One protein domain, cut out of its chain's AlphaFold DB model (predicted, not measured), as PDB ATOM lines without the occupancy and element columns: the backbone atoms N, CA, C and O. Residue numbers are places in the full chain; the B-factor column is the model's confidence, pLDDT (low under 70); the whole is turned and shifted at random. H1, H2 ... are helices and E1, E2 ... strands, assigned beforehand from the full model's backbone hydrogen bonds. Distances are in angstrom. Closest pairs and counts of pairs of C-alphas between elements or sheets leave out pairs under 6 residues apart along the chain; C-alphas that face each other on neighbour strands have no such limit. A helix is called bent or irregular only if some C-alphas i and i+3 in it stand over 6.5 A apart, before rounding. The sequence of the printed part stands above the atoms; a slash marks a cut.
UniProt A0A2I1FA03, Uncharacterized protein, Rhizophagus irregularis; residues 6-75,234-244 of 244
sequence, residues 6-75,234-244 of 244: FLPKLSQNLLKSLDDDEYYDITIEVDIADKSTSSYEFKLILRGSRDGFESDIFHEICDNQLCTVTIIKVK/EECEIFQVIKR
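This is residues 6 to 75 and 234 to 244 of the 244 residues of an uncharacterized protein of Rhizophagus irregularis (UniProt A0A2I1FA03). A four-stranded antiparallel sheet, twisted and curled like part of a barrel, is the body of this domain, with helix H1 on one face near both edge strands, E1 and E3, and the short helix H3 on the opposite face, over E2. The hairpin of E1 and E2 runs on past the end of E4 at one end of the longest axis, while H2 and H3 lie toward the other. The printed part has 81 residues with three named helices and four named strands, in the order H1 E1 E2 H2 H3 E3 E4, and its class is mixed, helices and strands. Across the sheet the order is E1, E2, E4, E3. The whole is only just compact, close to loose, with a radius of gyration of the C-alphas of 13.8 A and spans of 43 by 29 by 18 A.

In the sheet, E1 is residues 26 to 32, 18.8 A long; E2, the longest strand, is residues 35 to 47, 33.7 A; E4 is residues 234 to 243, 29.1 A; and E3 is residues 68 to 75, 22.6 A. H1 is residues 6 to 18, 18.7 A, H2 residues 48 to 51, 5.3 A, and H3 residues 55 to 62, 10.3 A. C-alpha 6 is at (-5.830, -51.013, 32.663), C-alpha 35 at (4.624, -58.924, 37.564) and C-alpha 243 at (4.315, -44.575, 40.903).

E2 and E4 are antiparallel inner strands at 141 degrees, with N 43 and O 240 2.9 A apart, within hydrogen-bond range. E1 and E2 form an antiparallel hairpin at 154 degrees, with N 28 and O 40 at 2.9 A. E4 and E3 are antiparallel at 163 degrees, with N 71 and O 237 at 2.8 A. H1 is on the sheet at a height of 5.1 A, over none of the strands; its closest C-alphas to E1 are those of Phe 6 and Val 30, 7.0 A apart. H3 is on the opposite face at a height of 10.1 A, over E2 and slantwise to it at 42 degrees on the local plane; their closest C-alphas are those of Leu 46 and Ile 61, 6.9 A apart. H2 stands at the sheet's level; its closest C-alphas to E4 are those of Gly 48 and Cys 236, 5.0 A apart. E2, H2 and H3, E3 form a split strand-helix-strand unit, two strands running the same way with E4 between them, and its crossover is right-handed. Every O i to N i+4 pair is within hydrogen-bond range in H1 and H3; H2 is too short for such a pair.

The two C-alphas farthest apart are those of Asp 34 and Glu 54, 43.4 A. Residues 76 to 233 are not printed, and C-alphas 75 and 234 are 5.4 A apart across this cut between E3 and E4. Of the links that are printed whole, none is long. The mean pLDDT of the printed part is 70.1; residues 6 to 39, 73 to 75, 234 and 244 are under 70.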
ATOM      1  N   PHE A   6      -6.137 -52.229  31.916       56.38
ATOM      2  CA  PHE A   6      -5.830 -51.013  32.663       56.38
ATOM      3  C   PHE A   6      -6.726 -49.827  32.276       56.38
ATOM      4  O   PHE A   6      -7.371 -49.245  33.146       56.38
ATOM      5  N   LEU A   7      -6.819 -49.497  30.981       54.84
ATOM      6  CA  LEU A   7      -7.564 -48.319  30.513       54.84
ATOM      7  C   LEU A   7      -9.079 -48.413  30.794       54.84
ATOM      8  O   LEU A   7      -9.641 -47.431  31.284       54.84
ATOM      9  N   PRO A   8      -9.751 -49.568  30.594       57.38
ATOM     10  CA  PRO A   8     -11.160 -49.721  30.958       57.38
ATOM     11  C   PRO A   8     -11.435 -49.560  32.460       57.38
ATOM     12  O   PRO A   8     -12.419 -48.923  32.832       57.38
ATOM     13  N   LYS A   9     -10.574 -50.100  33.337       60.62
ATOM     14  CA  LYS A   9     -10.734 -49.964  34.799       60.62
ATOM     15  C   LYS A   9     -10.474 -48.536  35.280       60.62
ATOM     16  O   LYS A   9     -11.221 -48.043  36.120       60.62
ATOM     17  N   LEU A  10      -9.456 -47.874  34.724       62.22
ATOM     18  CA  LEU A  10      -9.161 -46.463  34.982       62.22
ATOM     19  C   LEU A  10     -10.366 -45.587  34.610       62.22
ATOM     20  O   LEU A  10     -10.859 -44.838  35.445       62.22
ATOM     21  N   SER A  11     -10.901 -45.762  33.400       57.56
ATOM     22  CA  SER A  11     -12.075 -45.024  32.921       57.56
ATOM     23  C   SER A  11     -13.304 -45.212  33.823       57.56
ATOM     24  O   SER A  11     -13.949 -44.231  34.182       57.56
ATOM     25  N   GLN A  12     -13.607 -46.445  34.248       61.84
ATOM     26  CA  GLN A  12     -14.768 -46.722  35.106       61.84
ATOM     27  C   GLN A  12     -14.653 -46.120  36.511       61.84
ATOM     28  O   GLN A  12     -15.660 -45.684  37.067       61.84
ATOM     29  N   ASN A  13     -13.455 -46.121  37.100       61.22
ATOM     30  CA  ASN A  13     -13.240 -45.549  38.429       61.22
ATOM     31  C   ASN A  13     -13.291 -44.018  38.399       61.22
ATOM     32  O   ASN A  13     -13.863 -43.417  39.302       61.22
ATOM     33  N   LEU A  14     -12.757 -43.403  37.341       62.91
ATOM     34  CA  LEU A  14     -12.801 -41.954  37.148       62.91
ATOM     35  C   LEU A  14     -14.225 -41.449  36.887       62.91
ATOM     36  O   LEU A  14     -14.635 -40.466  37.490       62.91
ATOM     37  N   LEU A  15     -15.016 -42.151  36.067       59.72
ATOM     38  CA  LEU A  15     -16.411 -41.773  35.800       59.72
ATOM     39  C   LEU A  15     -17.271 -41.755  37.071       59.72
ATOM     40  O   LEU A  15     -18.046 -40.829  37.259       59.72
ATOM     41  N   LYS A  16     -17.088 -42.724  37.977       60.69
ATOM     42  CA  LYS A  16     -17.795 -42.740  39.270       60.69
ATOM     43  C   LYS A  16     -17.407 -41.576  40.185       60.69
ATOM     44  O   LYS A  16     -18.213 -41.183  41.011       60.69
ATOM     45  N   SER A  17     -16.185 -41.058  40.054       55.66
ATOM     46  CA  SER A  17     -15.704 -39.917  40.840       55.66
ATOM     47  C   SER A  17     -16.244 -38.580  40.337       55.66
ATOM     48  O   SER A  17     -16.306 -37.643  41.119       55.66
ATOM     49  N   LEU A  18     -16.585 -38.469  39.051       53.81
ATOM     50  CA  LEU A  18     -17.128 -37.236  38.465       53.81
ATOM     51  C   LEU A  18     -18.623 -37.036  38.765       53.81
ATOM     52  O   LEU A  18     -19.137 -35.944  38.535       53.81
ATOM     53  N   ASP A  19     -19.312 -38.080  39.236       53.53
ATOM     54  CA  ASP A  19     -20.739 -38.044  39.584       53.53
ATOM     55  C   ASP A  19     -20.996 -37.630  41.049       53.53
ATOM     56  O   ASP A  19     -22.122 -37.254  41.375       53.53
ATOM     57  N   ASP A  20     -19.982 -37.674  41.921       48.12
ATOM     58  CA  ASP A  20     -20.090 -37.264  43.326       48.12
ATOM     59  C   ASP A  20     -19.422 -35.892  43.530       48.12
ATOM     60  O   ASP A  20     -18.249 -35.702  43.219       48.12
ATOM     61  N   ASP A  21     -20.141 -34.936  44.128       49.53
ATOM     62  CA  ASP A  21     -19.648 -33.584  44.472       49.53
ATOM     63  C   ASP A  21     -18.567 -33.580  45.594       49.53
ATOM     64  O   ASP A  21     -18.292 -32.550  46.221       49.53
ATOM     65  N   GLU A  22     -17.952 -34.731  45.895       51.12
ATOM     66  CA  GLU A  22     -17.023 -34.951  47.009       51.12
ATOM     67  C   GLU A  22     -15.573 -35.213  46.546       51.12
ATOM     68  O   GLU A  22     -15.306 -35.752  45.476       51.12
ATOM     69  N   TYR A  23     -14.599 -34.802  47.370       52.94
ATOM     70  CA  TYR A  23     -13.172 -34.746  47.018       52.94
ATOM     71  C   TYR A  23     -12.397 -35.951  47.560       52.94
ATOM     72  O   TYR A  23     -12.323 -36.138  48.777       52.94
ATOM     73  N   TYR A  24     -11.732 -36.703  46.678       52.41
ATOM     74  CA  TYR A  24     -10.950 -37.882  47.057       52.41
ATOM     75  C   TYR A  24      -9.592 -37.927  46.347       52.41
ATOM     76  O   TYR A  24      -9.513 -37.739  45.136       52.41
ATOM     77  N   ASP A  25      -8.521 -38.236  47.086       55.81
ATOM     78  CA  ASP A  25      -7.264 -38.687  46.479       55.81
ATOM     79  C   ASP A  25      -7.481 -40.094  45.907       55.81
ATOM     80  O   ASP A  25      -7.798 -41.040  46.638       55.81
ATOM     81  N   ILE A  26      -7.319 -40.248  44.591       58.97
ATOM     82  CA  ILE A  26      -7.581 -41.519  43.913       58.97
ATOM     83  C   ILE A  26      -6.288 -42.337  43.872       58.97
ATOM     84  O   ILE A  26      -5.319 -42.004  43.189       58.97
ATOM     85  N   THR A  27      -6.276 -43.454  44.599       57.03
ATOM     86  CA  THR A  27      -5.224 -44.474  44.479       57.03
ATOM     87  C   THR A  27      -5.731 -45.607  43.595       57.03
ATOM     88  O   THR A  27      -6.789 -46.175  43.863       57.03
ATOM     89  N   ILE A  28      -4.981 -45.950  42.544       62.25
ATOM     90  CA  ILE A  28      -5.331 -47.042  41.628       62.25
ATOM     91  C   ILE A  28      -4.244 -48.106  41.695       62.25
ATOM     92  O   ILE A  28      -3.085 -47.880  41.338       62.25
ATOM     93  N   GLU A  29      -4.641 -49.291  42.141       60.56
ATOM     94  CA  GLU A  29      -3.791 -50.475  42.173       60.56
ATOM     95  C   GLU A  29      -4.025 -51.305  40.912       60.56
ATOM     96  O   GLU A  29      -5.161 -51.647  40.566       60.56
ATOM     97  N   VAL A  30      -2.942 -51.604  40.191       59.28
ATOM     98  CA  VAL A  30      -2.996 -52.365  38.941       59.28
ATOM     99  C   VAL A  30      -2.251 -53.676  39.132       59.28
ATOM    100  O   VAL A  30      -1.017 -53.718  39.152       59.28
ATOM    101  N   ASP A  31      -3.015 -54.761  39.228       55.50
ATOM    102  CA  ASP A  31      -2.485 -56.120  39.165       55.50
ATOM    103  C   ASP A  31      -2.294 -56.527  37.702       55.50
ATOM    104  O   ASP A  31      -3.257 -56.771  36.969       55.50
ATOM    105  N   ILE A  32      -1.035 -56.588  37.266       58.66
ATOM    106  CA  ILE A  32      -0.662 -57.123  35.955       58.66
ATOM    107  C   ILE A  32      -0.286 -58.590  36.169       58.66
ATOM    108  O   ILE A  32       0.624 -58.881  36.940       58.66
ATOM    109  N   ALA A  33      -0.977 -59.504  35.485       53.91
ATOM    110  CA  ALA A  33      -1.004 -60.944  35.773       53.91
ATOM    111  C   ALA A  33       0.341 -61.708  35.707       53.91
ATOM    112  O   ALA A  33       0.341 -62.909  35.933       53.91
ATOM    113  N   ASP A  34       1.477 -61.043  35.481       57.28
ATOM    114  CA  ASP A  34       2.806 -61.673  35.473       57.28
ATOM    115  C   ASP A  34       3.923 -60.863  36.170       57.28
ATOM    116  O   ASP A  34       5.075 -61.305  36.198       57.28
ATOM    117  N   LYS A  35       3.638 -59.697  36.777       54.03
ATOM    118  CA  LYS A  35       4.624 -58.924  37.564       54.03
ATOM    119  C   LYS A  35       3.967 -58.167  38.717       54.03
ATOM    120  O   LYS A  35       2.849 -57.694  38.583       54.03
ATOM    121  N   SER A  36       4.724 -58.044  39.814       58.41
ATOM    122  CA  SER A  36       4.461 -57.240  41.022       58.41
ATOM    123  C   SER A  36       3.384 -56.163  40.849       58.41
ATOM    124  O   SER A  36       3.555 -55.268  40.011       58.41
ATOM    125  N   THR A  37       2.340 -56.226  41.683       58.94
ATOM    126  CA  THR A  37       1.308 -55.192  41.832       58.94
ATOM    127  C   THR A  37       1.965 -53.817  41.815       58.94
ATOM    128  O   THR A  37       2.815 -53.517  42.653       58.94
ATOM    129  N   SER A  38       1.653 -53.019  40.794       64.12
ATOM    130  CA  SER A  38       2.154 -51.650  40.686       64.12
ATOM    131  C   SER A  38       1.055 -50.727  41.189       64.12
ATOM    132  O   SER A  38      -0.051 -50.734  40.643       64.12
ATOM    133  N   SER A  39       1.343 -49.963  42.238       68.94
ATOM    134  CA  SER A  39       0.423 -48.967  42.776       68.94
ATOM    135  C   SER A  39       0.747 -47.592  42.201       68.94
ATOM    136  O   SER A  39       1.908 -47.194  42.075       68.94
ATOM    137  N   TYR A  40      -0.303 -46.875  41.811       76.00
ATOM    138  CA  TYR A  40      -0.208 -45.519  41.296       76.00
ATOM    139  C   TYR A  40      -1.088 -44.598  42.134       76.00
ATOM    140  O   TYR A  40      -2.229 -44.922  42.471       76.00
ATOM    141  N   GLU A  41      -0.538 -43.439  42.457       79.44
ATOM    142  CA  GLU A  41      -1.223 -42.343  43.121       79.44
ATOM    143  C   GLU A  41      -1.495 -41.238  42.103       79.44
ATOM    144  O   GLU A  41      -0.592 -40.819  41.377       79.44
ATOM    145  N   PHE A  42      -2.747 -40.793  42.038       80.62
ATOM    146  CA  PHE A  42      -3.192 -39.725  41.153       80.62
ATOM    147  C   PHE A  42      -3.436 -38.488  42.005       80.62
ATOM    148  O   PHE A  42      -4.466 -38.364  42.665       80.62
ATOM    149  N   LYS A  43      -2.467 -37.576  42.004       82.75
ATOM    150  CA  LYS A  43      -2.543 -36.331  42.765       82.75
ATOM    151  C   LYS A  43      -3.174 -35.246  41.901       82.75
ATOM    152  O   LYS A  43      -2.575 -34.855  40.901       82.75
ATOM    153  N   LEU A  44      -4.344 -34.739  42.287       83.19
ATOM    154  CA  LEU A  44      -4.988 -33.616  41.599       83.19
ATOM    155  C   LEU A  44      -4.094 -32.366  41.683       83.19
ATOM    156  O   LEU A  44      -3.740 -31.930  42.781       83.19
ATOM    157  N   ILE A  45      -3.739 -31.794  40.532       87.12
ATOM    158  CA  ILE A  45      -2.927 -30.571  40.441       87.12
ATOM    159  C   ILE A  45      -3.717 -29.381  39.894       87.12
ATOM    160  O   ILE A  45      -3.493 -28.274  40.370       87.12
ATOM    161  N   LEU A  46      -4.683 -29.603  38.997       85.38
ATOM    162  CA  LEU A  46      -5.546 -28.555  38.441       85.38
ATOM    163  C   LEU A  46      -6.994 -29.033  38.393       85.38
ATOM    164  O   LEU A  46      -7.243 -30.173  37.998       85.38
ATOM    165  N   ARG A  47      -7.931 -28.154  38.755       83.75
ATOM    166  CA  ARG A  47      -9.365 -28.302  38.499       83.75
ATOM    167  C   ARG A  47      -9.917 -27.008  37.908       83.75
ATOM    168  O   ARG A  47      -9.825 -25.972  38.557       83.75
ATOM    169  N   GLY A  48     -10.547 -27.073  36.741       80.88
ATOM    170  CA  GLY A  48     -11.057 -25.908  36.018       80.88
ATOM    171  C   GLY A  48     -12.037 -25.058  36.828       80.88
ATOM    172  O   GLY A  48     -11.860 -23.848  36.931       80.88
ATOM    173  N   SER A  49     -13.013 -25.674  37.500       76.25
ATOM    174  CA  SER A  49     -13.970 -24.939  38.351       76.25
ATOM    175  C   SER A  49     -13.349 -24.261  39.578       76.25
ATOM    176  O   SER A  49     -13.928 -23.314  40.113       76.25
ATOM    177  N   ARG A  50     -12.186 -24.739  40.040       82.19
ATOM    178  CA  ARG A  50     -11.469 -24.208  41.209       82.19
ATOM    179  C   ARG A  50     -10.427 -23.169  40.812       82.19
ATOM    180  O   ARG A  50     -10.330 -22.131  41.459       82.19
ATOM    181  N   ASP A  51      -9.635 -23.495  39.801       81.62
ATOM    182  CA  ASP A  51      -8.417 -22.777  39.438       81.62
ATOM    183  C   ASP A  51      -8.635 -21.853  38.236       81.62
ATOM    184  O   ASP A  51      -7.925 -20.867  38.115       81.62
ATOM    185  N   GLY A  52      -9.642 -22.115  37.399       77.75
ATOM    186  CA  GLY A  52      -9.925 -21.383  36.164       77.75
ATOM    187  C   GLY A  52      -9.573 -22.178  34.902       77.75
ATOM    188  O   GLY A  52      -8.895 -23.202  34.953       77.75
ATOM    189  N   PHE A  53     -10.063 -21.698  33.755       75.56
ATOM    190  CA  PHE A  53      -9.894 -22.343  32.443       75.56
ATOM    191  C   PHE A  53      -8.921 -21.600  31.513       75.56
ATOM    192  O   PHE A  53      -8.755 -21.996  30.360       75.56
ATOM    193  N   GLU A  54      -8.284 -20.533  31.994       74.00
ATOM    194  CA  GLU A  54      -7.381 -19.713  31.186       74.00
ATOM    195  C   GLU A  54      -6.045 -20.425  30.931       74.00
ATOM    196  O   GLU A  54      -5.502 -21.116  31.798       74.00
ATOM    197  N   SER A  55      -5.505 -20.263  29.720       72.06
ATOM    198  CA  SER A  55      -4.297 -20.977  29.280       72.06
ATOM    199  C   SER A  55      -3.071 -20.671  30.146       72.06
ATOM    200  O   SER A  55      -2.225 -21.540  30.347       72.06
ATOM    201  N   ASP A  56      -2.958 -19.451  30.664       76.94
ATOM    202  CA  ASP A  56      -1.867 -19.037  31.550       76.94
ATOM    203  C   ASP A  56      -1.878 -19.805  32.880       76.94
ATOM    204  O   ASP A  56      -0.817 -20.220  33.347       76.94
ATOM    205  N   ILE A  57      -3.061 -20.097  33.426       76.62
ATOM    206  CA  ILE A  57      -3.239 -20.913  34.638       76.62
ATOM    207  C   ILE A  57      -2.784 -22.355  34.387       76.62
ATOM    208  O   ILE A  57      -2.080 -22.945  35.215       76.62
ATOM    209  N   PHE A  58      -3.131 -22.921  33.225       81.62
ATOM    210  CA  PHE A  58      -2.639 -24.244  32.830       81.62
ATOM    211  C   PHE A  58      -1.115 -24.274  32.768       81.62
ATOM    212  O   PHE A  58      -0.514 -25.184  33.340       81.62
ATOM    213  N   HIS A  59      -0.494 -23.290  32.118       81.38
ATOM    214  CA  HIS A  59       0.962 -23.213  32.023       81.38
ATOM    215  C   HIS A  59       1.626 -23.031  33.393       81.38
ATOM    216  O   HIS A  59       2.597 -23.721  33.692       81.38
ATOM    217  N   GLU A  60       1.075 -22.193  34.277       86.19
ATOM    218  CA  GLU A  60       1.623 -21.988  35.624       86.19
ATOM    219  C   GLU A  60       1.642 -23.284  36.455       86.19
ATOM    220  O   GLU A  60       2.618 -23.568  37.155       86.19
ATOM    221  N   ILE A  61       0.576 -24.085  36.373       83.69
ATOM    222  CA  ILE A  61       0.397 -25.274  37.217       83.69
ATOM    223  C   ILE A  61       1.022 -26.527  36.586       83.69
ATOM    224  O   ILE A  61       1.598 -27.367  37.290       83.69
ATOM    225  N   CYS A  62       0.887 -26.682  35.267       81.06
ATOM    226  CA  CYS A  62       1.174 -27.932  34.567       81.06
ATOM    227  C   CYS A  62       2.521 -27.943  33.845       81.06
ATOM    228  O   CYS A  62       3.046 -29.037  33.607       81.06
ATOM    229  N   ASP A  63       3.110 -26.791  33.514       83.50
ATOM    230  CA  ASP A  63       4.407 -26.785  32.842       83.50
ATOM    231  C   ASP A  63       5.450 -27.482  33.725       83.50
ATOM    232  O   ASP A  63       5.591 -27.222  34.921       83.50
ATOM    233  N   ASN A  64       6.215 -28.388  33.116       82.88
ATOM    234  CA  ASN A  64       7.211 -29.236  33.782       82.88
ATOM    235  C   ASN A  64       6.648 -30.319  34.723       82.88
ATOM    236  O   ASN A  64       7.435 -31.029  35.358       82.88
ATOM    237  N   GLN A  65       5.327 -30.520  34.786       81.94
ATOM    238  CA  GLN A  65       4.758 -31.696  35.447       81.94
ATOM    239  C   GLN A  65       4.903 -32.916  34.536       81.94
ATOM    240  O   GLN A  65       4.322 -32.998  33.455       81.94
ATOM    241  N   LEU A  66       5.706 -33.888  34.967       81.31
ATOM    242  CA  LEU A  66       5.863 -35.151  34.251       81.31
ATOM    243  C   LEU A  66       4.703 -36.099  34.572       81.31
ATOM    244  O   LEU A  66       4.231 -36.141  35.708       81.31
ATOM    245  N   CYS A  67       4.313 -36.906  33.581       83.81
ATOM    246  CA  CYS A  67       3.330 -37.986  33.712       83.81
ATOM    247  C   CYS A  67       1.975 -37.515  34.260       83.81
ATOM    248  O   CYS A  67       1.541 -37.958  35.322       83.81
ATOM    249  N   THR A  68       1.300 -36.624  33.539       80.88
ATOM    250  CA  THR A  68      -0.050 -36.179  33.890       80.88
ATOM    251  C   THR A  68      -1.129 -36.966  33.145       80.88
ATOM    252  O   THR A  68      -0.908 -37.500  32.056       80.88
ATOM    253  N   VAL A  69      -2.311 -37.050  33.750       81.12
ATOM    254  CA  VAL A  69      -3.552 -37.515  33.126       81.12
ATOM    255  C   VAL A  69      -4.566 -36.387  33.230       81.12
ATOM    256  O   VAL A  69      -4.808 -35.882  34.324       81.12
ATOM    257  N   THR A  70      -5.160 -36.020  32.098       78.56
ATOM    258  CA  THR A  70      -6.201 -34.991  32.020       78.56
ATOM    259  C   THR A  70      -7.550 -35.642  31.760       78.56
ATOM    260  O   THR A  70      -7.687 -36.481  30.868       78.56
ATOM    261  N   ILE A  71      -8.548 -35.232  32.531       73.19
ATOM    262  CA  ILE A  71      -9.944 -35.627  32.401       73.19
ATOM    263  C   ILE A  71     -10.731 -34.368  32.073       73.19
ATOM    264  O   ILE A  71     -10.587 -33.355  32.747       73.19
ATOM    265  N   ILE A  72     -11.546 -34.421  31.027       72.12
ATOM    266  CA  ILE A  72     -12.345 -33.280  30.583       72.12
ATOM    267  C   ILE A  72     -13.797 -33.728  30.562       72.12
ATOM    268  O   ILE A  72     -14.161 -34.644  29.821       72.12
ATOM    269  N   LYS A  73     -14.624 -33.080  31.379       68.38
ATOM    270  CA  LYS A  73     -16.073 -33.156  31.272       68.38
ATOM    271  C   LYS A  73     -16.512 -32.149  30.225       68.38
ATOM    272  O   LYS A  73     -16.289 -30.947  30.347       68.38
ATOM    273  N   VAL A  74     -17.141 -32.660  29.187       65.94
ATOM    274  CA  VAL A  74     -17.603 -31.874  28.053       65.94
ATOM    275  C   VAL A  74     -19.103 -31.649  28.163       65.94
ATOM    276  O   VAL A  74     -19.862 -32.588  28.396       65.94
ATOM    277  N   LYS A  75     -19.541 -30.406  27.981       60.66
ATOM    278  CA  LYS A  75     -20.946 -30.051  27.822       60.66
ATOM    279  C   LYS A  75     -21.328 -30.552  26.451       60.66
ATOM    280  O   LYS A  75     -20.762 -30.127  25.440       60.66
ATOM    281  N   GLU A 234     -17.250 -28.328  30.614       68.06
ATOM    282  CA  GLU A 234     -17.951 -28.111  31.889       68.06
ATOM    283  C   GLU A 234     -16.975 -28.158  33.055       68.06
ATOM    284  O   GLU A 234     -17.109 -27.401  34.009       68.06
ATOM    285  N   GLU A 235     -16.022 -29.085  32.985       77.50
ATOM    286  CA  GLU A 235     -15.026 -29.300  34.021       77.50
ATOM    287  C   GLU A 235     -13.765 -29.898  33.405       77.50
ATOM    288  O   GLU A 235     -13.830 -30.672  32.447       77.50
ATOM    289  N   CYS A 236     -12.611 -29.573  33.969       80.81
ATOM    290  CA  CYS A 236     -11.368 -30.253  33.643       80.81
ATOM    291  C   CYS A 236     -10.595 -30.562  34.918       80.81
ATOM    292  O   CYS A 236     -10.529 -29.749  35.833       80.81
ATOM    293  N   GLU A 237      -9.994 -31.740  34.981       83.06
ATOM    294  CA  GLU A 237      -9.149 -32.151  36.093       83.06
ATOM    295  C   GLU A 237      -7.843 -32.723  35.557       83.06
ATOM    296  O   GLU A 237      -7.843 -33.599  34.690       83.06
ATOM    297  N   ILE A 238      -6.718 -32.235  36.074       84.69
ATOM    298  CA  ILE A 238      -5.389 -32.750  35.743       84.69
ATOM    299  C   ILE A 238      -4.795 -33.389  36.986       84.69
ATOM    300  O   ILE A 238      -4.674 -32.755  38.036       84.69
ATOM    301  N   PHE A 239      -4.373 -34.639  36.839       83.94
ATOM    302  CA  PHE A 239      -3.728 -35.424  37.878       83.94
ATOM    303  C   PHE A 239      -2.274 -35.685  37.509       83.94
ATOM    304  O   PHE A 239      -1.980 -36.131  36.402       83.94
ATOM    305  N   GLN A 240      -1.361 -35.479  38.450       85.50
ATOM    306  CA  GLN A 240      -0.006 -36.005  38.359       85.50
ATOM    307  C   GLN A 240      -0.002 -37.472  38.799       85.50
ATOM    308  O   GLN A 240      -0.466 -37.798  39.894       85.50
ATOM    309  N   VAL A 241       0.541 -38.349  37.957       83.69
ATOM    310  CA  VAL A 241       0.636 -39.784  38.233       83.69
ATOM    311  C   VAL A 241       1.977 -40.093  38.884       83.69
ATOM    312  O   VAL A 241       3.041 -39.927  38.285       83.69
ATOM    313  N   ILE A 242       1.921 -40.596  40.111       81.81
ATOM    314  CA  ILE A 242       3.083 -40.962  40.914       81.81
ATOM    315  C   ILE A 242       3.072 -42.477  41.090       81.81
ATOM    316  O   ILE A 242       2.130 -43.050  41.635       81.81
ATOM    317  N   LYS A 243       4.124 -43.150  40.620       80.38
ATOM    318  CA  LYS A 243       4.315 -44.575  40.903       80.38
ATOM    319  C   LYS A 243       4.793 -44.736  42.347       80.38
ATOM    320  O   LYS A 243       5.793 -44.117  42.714       80.38
ATOM    321  N   ARG A 244       4.088 -45.552  43.127       69.12
ATOM    322  CA  ARG A 244       4.471 -45.920  44.494       69.12
ATOM    323  C   ARG A 244       5.362 -47.166  44.513       69.12
ATOM    324  O   ARG A 244       5.302 -47.979  43.559       69.12
TER     325      ARG A 244